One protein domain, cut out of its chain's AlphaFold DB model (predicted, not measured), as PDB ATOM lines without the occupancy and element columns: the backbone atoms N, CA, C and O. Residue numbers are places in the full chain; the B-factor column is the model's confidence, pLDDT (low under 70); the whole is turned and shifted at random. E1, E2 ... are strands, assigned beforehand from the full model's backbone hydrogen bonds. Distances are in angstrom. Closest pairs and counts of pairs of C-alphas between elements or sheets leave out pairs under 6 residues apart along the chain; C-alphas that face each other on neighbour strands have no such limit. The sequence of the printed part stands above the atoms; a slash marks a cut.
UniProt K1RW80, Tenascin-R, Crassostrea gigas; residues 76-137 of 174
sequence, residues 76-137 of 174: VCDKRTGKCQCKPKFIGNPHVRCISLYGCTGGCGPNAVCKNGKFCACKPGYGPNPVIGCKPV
ATOM      1  N   VAL A  76     379.194 279.626 245.928       89.25
ATOM      2  CA  VAL A  76     379.355 278.234 246.338       89.25
ATOM      3  C   VAL A  76     380.839 277.927 246.502       89.25
ATOM      4  O   VAL A  76     381.695 278.520 245.849       89.25
ATOM      5  N   CYS A  77     381.145 277.000 247.399       85.06
ATOM      6  CA  CYS A  77     382.492 276.484 247.548       85.06
ATOM      7  C   CYS A  77     382.788 275.391 246.521       85.06
ATOM      8  O   CYS A  77     382.121 274.355 246.527       85.06
ATOM      9  N   ASP A  78     383.845 275.554 245.731       83.06
ATOM     10  CA  ASP A  78     384.460 274.435 245.028       83.06
ATOM     11  C   ASP A  78     385.235 273.581 246.045       83.06
ATOM     12  O   ASP A  78     386.287 273.981 246.548       83.06
ATOM     13  N   LYS A  79     384.709 272.392 246.365       73.25
ATOM     14  CA  LYS A  79     385.311 271.470 247.344       73.25
ATOM     15  C   LYS A  79     386.685 270.944 246.913       73.25
ATOM     16  O   LYS A  79     387.487 270.600 247.779       73.25
ATOM     17  N   ARG A  80     386.967 270.893 245.607       69.44
ATOM     18  CA  ARG A  80     388.225 270.377 245.051       69.44
ATOM     19  C   ARG A  80     389.334 271.415 245.145       69.44
ATOM     20  O   ARG A  80     390.446 271.093 245.549       69.44
ATOM     21  N   THR A  81     389.037 272.661 244.783       73.06
ATOM     22  CA  THR A  81     390.033 273.749 244.809       73.06
ATOM     23  C   THR A  81     390.032 274.531 246.118       73.06
ATOM     24  O   THR A  81     390.976 275.264 246.404       73.06
ATOM     25  N   GLY A  82     388.980 274.385 246.923       71.44
ATOM     26  CA  GLY A  82     388.761 275.149 248.143       71.44
ATOM     27  C   GLY A  82     388.423 276.616 247.892       71.44
ATOM     28  O   GLY A  82     388.486 277.381 248.844       71.44
ATOM     29  N   LYS A  83     388.097 277.023 246.656       78.25
ATOM     30  CA  LYS A  83     387.824 278.421 246.288       78.25
ATOM     31  C   LYS A  83     386.326 278.704 246.224       78.25
ATOM     32  O   LYS A  83     385.539 277.853 245.820       78.25
ATOM     33  N   CYS A  84     385.933 279.928 246.565       83.62
ATOM     34  CA  CYS A  84     384.567 280.390 246.350       83.62
ATOM     35  C   CYS A  84     384.353 280.763 244.879       83.62
ATOM     36  O   CYS A  84     385.177 281.454 244.282       83.62
ATOM     37  N   GLN A  85     383.229 280.338 244.314       87.44
ATOM     38  CA  GLN A  85     382.803 280.639 242.949       87.44
ATOM     39  C   GLN A  85     381.357 281.125 242.967       87.44
ATOM     40  O   GLN A  85     380.562 280.686 243.794       87.44
ATOM     41  N   CYS A  86     380.993 282.046 242.081       85.44
ATOM     42  CA  CYS A  86     379.597 282.454 241.966       85.44
ATOM     43  C   CYS A  86     378.742 281.286 241.459       85.44
ATOM     44  O   CYS A  86     379.197 280.495 240.632       85.44
ATOM     45  N   LYS A  87     377.502 281.174 241.952       87.50
ATOM     46  CA  LYS A  87     376.530 280.220 241.401       87.50
ATOM     47  C   LYS A  87     376.308 280.497 239.902       87.50
ATOM     48  O   LYS A  87     376.505 281.634 239.464       87.50
ATOM     49  N   PRO A  88     375.859 279.505 239.111       83.69
ATOM     50  CA  PRO A  88     375.517 279.726 237.710       83.69
ATOM     51  C   PRO A  88     374.588 280.933 237.551       83.69
ATOM     52  O   PRO A  88     373.656 281.090 238.335       83.69
ATOM     53  N   LYS A  89     374.840 281.767 236.533       77.69
ATOM     54  CA  LYS A  89     374.120 283.027 236.254       77.69
ATOM     55  C   LYS A  89     374.385 284.179 237.233       77.69
ATOM     56  O   LYS A  89     373.798 285.243 237.056       77.69
ATOM     57  N   PHE A  90     375.284 284.021 238.203       81.44
ATOM     58  CA  PHE A  90     375.743 285.111 239.063       81.44
ATOM     59  C   PHE A  90     377.185 285.512 238.730       81.44
ATOM     60  O   PHE A  90     378.022 284.660 238.439       81.44
ATOM     61  N   ILE A  91     377.495 286.805 238.825       79.19
ATOM     62  CA  ILE A  91     378.855 287.347 238.672       79.19
ATOM     63  C   ILE A  91     379.189 288.307 239.817       79.19
ATOM     64  O   ILE A  91     378.301 288.803 240.506       79.19
ATOM     65  N   GLY A  92     380.473 288.584 240.033       76.31
ATOM     66  CA  GLY A  92     380.930 289.503 241.075       76.31
ATOM     67  C   GLY A  92     382.058 288.909 241.906       76.31
ATOM     68  O   GLY A  92     382.846 288.107 241.408       76.31
ATOM     69  N   ASN A  93     382.150 289.321 243.172       76.50
ATOM     70  CA  ASN A  93     383.173 288.821 244.084       76.50
ATOM     71  C   ASN A  93     382.598 287.675 244.939       76.50
ATOM     72  O   ASN A  93     381.819 287.952 245.855       76.50
ATOM     73  N   PRO A  94     383.008 286.412 244.720       80.44
ATOM     74  CA  PRO A  94     382.455 285.258 245.430       80.44
ATOM     75  C   PRO A  94     382.823 285.191 246.919       80.44
ATOM     76  O   PRO A  94     382.257 284.381 247.650       80.44
ATOM     77  N   HIS A  95     383.735 286.043 247.394       78.12
ATOM     78  CA  HIS A  95     384.047 286.195 248.819       78.12
ATOM     79  C   HIS A  95     383.194 287.264 249.514       78.12
ATOM     80  O   HIS A  95     383.177 287.312 250.739       78.12
ATOM     81  N   VAL A  96     382.490 288.111 248.754       76.88
ATOM     82  CA  VAL A  96     381.646 289.193 249.287       76.88
ATOM     83  C   VAL A  96     380.186 288.950 248.910       76.88
ATOM     84  O   VAL A  96     379.348 288.680 249.768       76.88
ATOM     85  N   ARG A  97     379.879 289.018 247.611       76.38
ATOM     86  CA  ARG A  97     378.545 288.835 247.037       76.38
ATOM     87  C   ARG A  97     378.646 288.639 245.525       76.38
ATOM     88  O   ARG A  97     379.342 289.397 244.845       76.38
ATOM     89  N   CYS A  98     377.869 287.696 245.009       81.38
ATOM     90  CA  CYS A  98     377.574 287.562 243.592       81.38
ATOM     91  C   CYS A  98     376.159 288.069 243.282       81.38
ATOM     92  O   CYS A  98     375.230 287.914 244.083       81.38
ATOM     93  N   ILE A  99     376.009 288.678 242.112       78.31
ATOM     94  CA  ILE A  99     374.799 289.348 241.638       78.31
ATOM     95  C   ILE A  99     374.310 288.647 240.371       78.31
ATOM     96  O   ILE A  99     375.128 288.268 239.531       78.31
ATOM     97  N   SER A 100     372.996 288.446 240.253       77.00
ATOM     98  CA  SER A 100     372.414 287.766 239.096       77.00
ATOM     99  C   SER A 100     372.578 288.591 237.816       77.00
ATOM    100  O   SER A 100     372.365 289.803 237.811       77.00
ATOM    101  N   LEU A 101     372.923 287.917 236.718       65.88
ATOM    102  CA  LEU A 101     372.888 288.461 235.356       65.88
ATOM    103  C   LEU A 101     371.455 288.583 234.817       65.88
ATOM    104  O   LEU A 101     371.202 289.384 233.922       65.88
ATOM    105  N   TYR A 102     370.531 287.783 235.355       68.81
ATOM    106  CA  TYR A 102     369.143 287.687 234.909       68.81
ATOM    107  C   TYR A 102     368.220 287.907 236.110       68.81
ATOM    108  O   TYR A 102     368.264 287.149 237.083       68.81
ATOM    109  N   GLY A 103     367.395 288.949 236.077       69.88
ATOM    110  CA  GLY A 103     366.583 289.348 237.227       69.88
ATOM    111  C   GLY A 103     367.340 290.220 238.227       69.88
ATOM    112  O   GLY A 103     368.475 290.634 238.007       69.88
ATOM    113  N   CYS A 104     366.678 290.503 239.345       76.81
ATOM    114  CA  CYS A 104     367.212 291.353 240.414       76.81
ATOM    115  C   CYS A 104     367.483 290.584 241.716       76.81
ATOM    116  O   CYS A 104     367.741 291.179 242.765       76.81
ATOM    117  N   THR A 105     367.415 289.252 241.661       72.00
ATOM    118  CA  THR A 105     367.682 288.366 242.793       72.00
ATOM    119  C   THR A 105     369.140 288.508 243.233       72.00
ATOM    120  O   THR A 105     370.064 288.347 242.437       72.00
ATOM    121  N   GLY A 106     369.357 288.821 244.513       67.88
ATOM    122  CA  GLY A 106     370.683 289.163 245.046       67.88
ATOM    123  C   GLY A 106     371.044 290.654 244.967       67.88
ATOM    124  O   GLY A 106     372.138 291.028 245.395       67.88
ATOM    125  N   GLY A 107     370.125 291.500 244.490       78.06
ATOM    126  CA  GLY A 107     370.298 292.948 244.348       78.06
ATOM    127  C   GLY A 107     370.959 293.341 243.027       78.06
ATOM    128  O   GLY A 107     371.285 292.485 242.221       78.06
ATOM    129  N   CYS A 108     371.160 294.639 242.800       84.50
ATOM    130  CA  CYS A 108     371.928 295.152 241.663       84.50
ATOM    131  C   CYS A 108     373.291 295.687 242.119       84.50
ATOM    132  O   CYS A 108     373.520 295.907 243.315       84.50
ATOM    133  N   GLY A 109     374.204 295.902 241.168       81.94
ATOM    134  CA  GLY A 109     375.490 296.532 241.448       81.94
ATOM    135  C   GLY A 109     375.322 297.939 242.047       81.94
ATOM    136  O   GLY A 109     374.255 298.550 241.930       81.94
ATOM    137  N   PRO A 110     376.357 298.498 242.695       85.12
ATOM    138  CA  PRO A 110     376.333 299.882 243.169       85.12
ATOM    139  C   PRO A 110     375.861 300.862 242.083       85.12
ATOM    140  O   PRO A 110     376.248 300.734 240.924       85.12
ATOM    141  N   ASN A 111     375.031 301.844 242.448       86.69
ATOM    142  CA  ASN A 111     374.413 302.815 241.526       86.69
ATOM    143  C   ASN A 111     373.566 302.208 240.388       86.69
ATOM    144  O   ASN A 111     373.267 302.904 239.416       86.69
ATOM    145  N   ALA A 112     373.137 300.953 240.513       87.31
ATOM    146  CA  ALA A 112     372.129 300.348 239.655       87.31
ATOM    147  C   ALA A 112     370.804 300.159 240.401       87.31
ATOM    148  O   ALA A 112     370.751 300.105 241.630       87.31
ATOM    149  N   VAL A 113     369.721 300.086 239.636       89.56
ATOM    150  CA  VAL A 113     368.358 299.852 240.105       89.56
ATOM    151  C   VAL A 113     367.752 298.689 239.335       89.56
ATOM    152  O   VAL A 113     368.049 298.479 238.159       89.56
ATOM    153  N   CYS A 114     366.882 297.942 240.002       89.06
ATOM    154  CA  CYS A 114     366.109 296.901 239.353       89.06
ATOM    155  C   CYS A 114     365.006 297.527 238.492       89.06
ATOM    156  O   CYS A 114     364.178 298.285 239.000       89.06
ATOM    157  N   LYS A 115     364.969 297.207 237.200       86.25
ATOM    158  CA  LYS A 115     363.888 297.597 236.292       86.25
ATOM    159  C   LYS A 115     362.920 296.434 236.117       86.25
ATOM    160  O   LYS A 115     363.306 295.349 235.681       86.25
ATOM    161  N   ASN A 116     361.657 296.677 236.468       82.56
ATOM    162  CA  ASN A 116     360.528 295.759 236.281       82.56
ATOM    163  C   ASN A 116     360.743 294.352 236.876       82.56
ATOM    164  O   ASN A 116     360.209 293.385 236.346       82.56
ATOM    165  N   GLY A 117     361.585 294.204 237.909       77.56
ATOM    166  CA  GLY A 117     361.944 292.891 238.470       77.56
ATOM    167  C   GLY A 117     362.849 292.024 237.578       77.56
ATOM    168  O   GLY A 117     363.265 290.947 237.998       77.56
ATOM    169  N   LYS A 118     363.163 292.472 236.354       79.00
ATOM    170  CA  LYS A 118     363.716 291.632 235.279       79.00
ATOM    171  C   LYS A 118     365.201 291.844 235.020       79.00
ATOM    172  O   LYS A 118     365.884 290.891 234.660       79.00
ATOM    173  N   PHE A 119     365.713 293.062 235.172       81.44
ATOM    174  CA  PHE A 119     367.126 293.345 234.916       81.44
ATOM    175  C   PHE A 119     367.623 294.551 235.708       81.44
ATOM    176  O   PHE A 119     366.862 295.460 236.044       81.44
ATOM    177  N   CYS A 120     368.921 294.568 235.987       85.62
ATOM    178  CA  CYS A 120     369.581 295.714 236.591       85.62
ATOM    179  C   CYS A 120     369.921 296.757 235.521       85.62
ATOM    180  O   CYS A 120     370.483 296.427 234.479       85.62
ATOM    181  N   ALA A 121     369.627 298.024 235.802       86.81
ATOM    182  CA  ALA A 121     369.988 299.159 234.960       86.81
ATOM    183  C   ALA A 121     370.684 300.233 235.796       86.81
ATOM    184  O   ALA A 121     370.317 300.467 236.948       86.81
ATOM    185  N   CYS A 122     371.683 300.905 235.232       85.69
ATOM    186  CA  CYS A 122     372.352 301.997 235.928       85.69
ATOM    187  C   CYS A 122     371.403 303.175 236.169       85.69
ATOM    188  O   CYS A 122     370.520 303.462 235.356       85.69
ATOM    189  N   LYS A 123     371.592 303.876 237.291       85.75
ATOM    190  CA  LYS A 123     370.947 305.173 237.518       85.75
ATOM    191  C   LYS A 123     371.378 306.165 236.421       85.75
ATOM    192  O   LYS A 123     372.494 306.044 235.910       85.75
ATOM    193  N   PRO A 124     370.537 307.155 236.068       79.38
ATOM    194  CA  PRO A 124     370.903 308.181 235.092       79.38
ATOM    195  C   PRO A 124     372.250 308.834 235.424       79.38
ATOM    196  O   PRO A 124     372.482 309.205 236.574       79.38
ATOM    197  N   GLY A 125     373.134 308.950 234.429       74.38
ATOM    198  CA  GLY A 125     374.487 309.498 234.600       74.38
ATOM    199  C   GLY A 125     375.545 308.498 235.081       74.38
ATOM    200  O   GLY A 125     376.705 308.874 235.240       74.38
ATOM    201  N   TYR A 126     375.179 307.226 235.283       83.25
ATOM    202  CA  TYR A 126     376.095 306.163 235.692       83.25
ATOM    203  C   TYR A 126     376.152 305.034 234.656       83.25
ATOM    204  O   TYR A 126     375.180 304.761 233.956       83.25
ATOM    205  N   GLY A 127     377.289 304.346 234.577       83.88
ATOM    206  CA  GLY A 127     377.517 303.260 233.624       83.88
ATOM    207  C   GLY A 127     378.891 302.602 233.778       83.88
ATOM    208  O   GLY A 127     379.652 302.953 234.682       83.88
ATOM    209  N   PRO A 128     379.237 301.629 232.919       77.50
ATOM    210  CA  PRO A 128     378.351 300.932 231.986       77.50
ATOM    211  C   PRO A 128     377.744 299.649 232.581       77.50
ATOM    212  O   PRO A 128     376.881 299.045 231.958       77.50
ATOM    213  N   ASN A 129     378.207 299.196 233.753       80.69
ATOM    214  CA  ASN A 129     377.931 297.841 234.225       80.69
ATOM    215  C   ASN A 129     376.960 297.814 235.424       80.69
ATOM    216  O   ASN A 129     377.391 298.026 236.559       80.69
ATOM    217  N   PRO A 130     375.671 297.493 235.216       79.62
ATOM    218  CA  PRO A 130     374.674 297.469 236.285       79.62
ATOM    219  C   PRO A 130     374.787 296.271 237.233       79.62
ATOM    220  O   PRO A 130     374.133 296.250 238.276       79.62
ATOM    221  N   VAL A 131     375.618 295.286 236.893       76.88
ATOM    222  CA  VAL A 131     375.802 294.061 237.675       76.88
ATOM    223  C   VAL A 131     377.031 294.176 238.580       76.88
ATOM    224  O   VAL A 131     376.947 293.894 239.768       76.88
ATOM    225  N   ILE A 132     378.160 294.659 238.054       75.06
ATOM    226  CA  ILE A 132     379.395 294.881 238.827       75.06
ATOM    227  C   ILE A 132     379.309 296.182 239.635       75.06
ATOM    228  O   ILE A 132     379.759 296.237 240.780       75.06
ATOM    229  N   GLY A 133     378.729 297.228 239.050       81.88
ATOM    230  CA  GLY A 133     378.622 298.554 239.646       81.88
ATOM    231  C   GLY A 133     378.798 299.656 238.613       81.88
ATOM    232  O   GLY A 133     379.752 299.658 237.829       81.88
ATOM    233  N   CYS A 134     377.883 300.617 238.638       83.75
ATOM    234  CA  CYS A 134     377.897 301.754 237.740       83.75
ATOM    235  C   CYS A 134     378.763 302.869 238.329       83.75
ATOM    236  O   CYS A 134     378.594 303.284 239.484       83.75
ATOM    237  N   LYS A 135     379.690 303.373 237.520       84.62
ATOM    238  CA  LYS A 135     380.530 304.524 237.850       84.62
ATOM    239  C   LYS A 135     379.912 305.793 237.264       84.62
ATOM    240  O   LYS A 135     379.213 305.690 236.254       84.62
ATOM    241  N   PRO A 136     380.150 306.971 237.864       81.88
ATOM    242  CA  PRO A 136     379.759 308.235 237.253       81.88
ATOM    243  C   PRO A 136     380.366 308.334 235.850       81.88
ATOM    244  O   PRO A 136     381.569 308.132 235.685       81.88
ATOM    245  N   VAL A 137     379.541 308.612 234.844       77.25
ATOM    246  CA  VAL A 137     380.009 308.822 233.472       77.25
ATOM    247  C   VAL A 137     380.447 310.283 233.342       77.25
ATOM    248  O   VAL A 137     379.604 311.171 233.512       77.25
TER     249      VAL A 137
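This is residues 76 to 137 of the 174 residues of the protein "Tenascin-R" of Crassostrea gigas (UniProt K1RW80). Three small two-stranded hairpins follow one another along an elongated body: E2 and E3 lie near the middle, E4 and E5 together with E6 and E7 make one end, and a loop closed by E1 makes the other end. The hairpins join into no larger sheet, and a long link without a named strand leads from E3 to E4. The printed part has 62 residues with no named helix and seven named strands, E1 to E7 in order; each of the three sheets has two antiparallel strands. The class is all strand, though under half of the residues, 27 of 62, are in named elements. The whole is only just loose, close to compact, with a radius of gyration of the C-alphas of 12.8 A, and is only just elongated, with spans of 43 by 23 by 13 A.

E2, residues 90 to 93, and E3, residues 97 to 100, form an antiparallel hairpin at 154 degrees; N 91 and O 99 are 2.9 A apart, within hydrogen-bond range. E1, residues 84 to 86, pairs with no named strand, but residues 76 to 77 pair antiparallel with its residues 84 to 85. The closest C-alphas of E1 and E3, those of Cys 86 and Cys 98, are 5.7 A apart. E4, residues 112 to 115, and E5, residues 119 to 122, form a hairpin at 139 degrees, with N 113 and O 121 within hydrogen-bond range at 2.8 A. E3 and E4 are apart. E6, residues 126 to 129, and E7, residues 133 to 136, form the last hairpin, at 144 degrees, with N 127 and O 135 within hydrogen-bond range at 2.9 A. The closest C-alphas of E5 and E7, those of Cys 122 and Cys 134, are 5.8 A apart. E4 and E6 are only just apart, their closest C-alphas 8.1 A from each other.

E2 spans 9.7 A and E3 10.1 A; C-alpha 90 is at (375.743, 285.111, 239.063). E1 spans 6.9 A from C-alpha 84 at (384.567, 280.390, 246.350). E4 spans 9.3 A, E5 10.2 A, E6 8.6 A and E7 10.0 A, ending with C-alpha 136 at (379.759, 308.235, 237.253).

The two C-alphas farthest apart, those of Arg 80 and Gly 125, are 42.8 A apart. The printed part has no cut. The link from E3 to E4, 11 residues, is long; the other links between strands are tight. The mean pLDDT of the printed part is 80.1, with residue 80, residues 101 to 103 and residue 106 under 70.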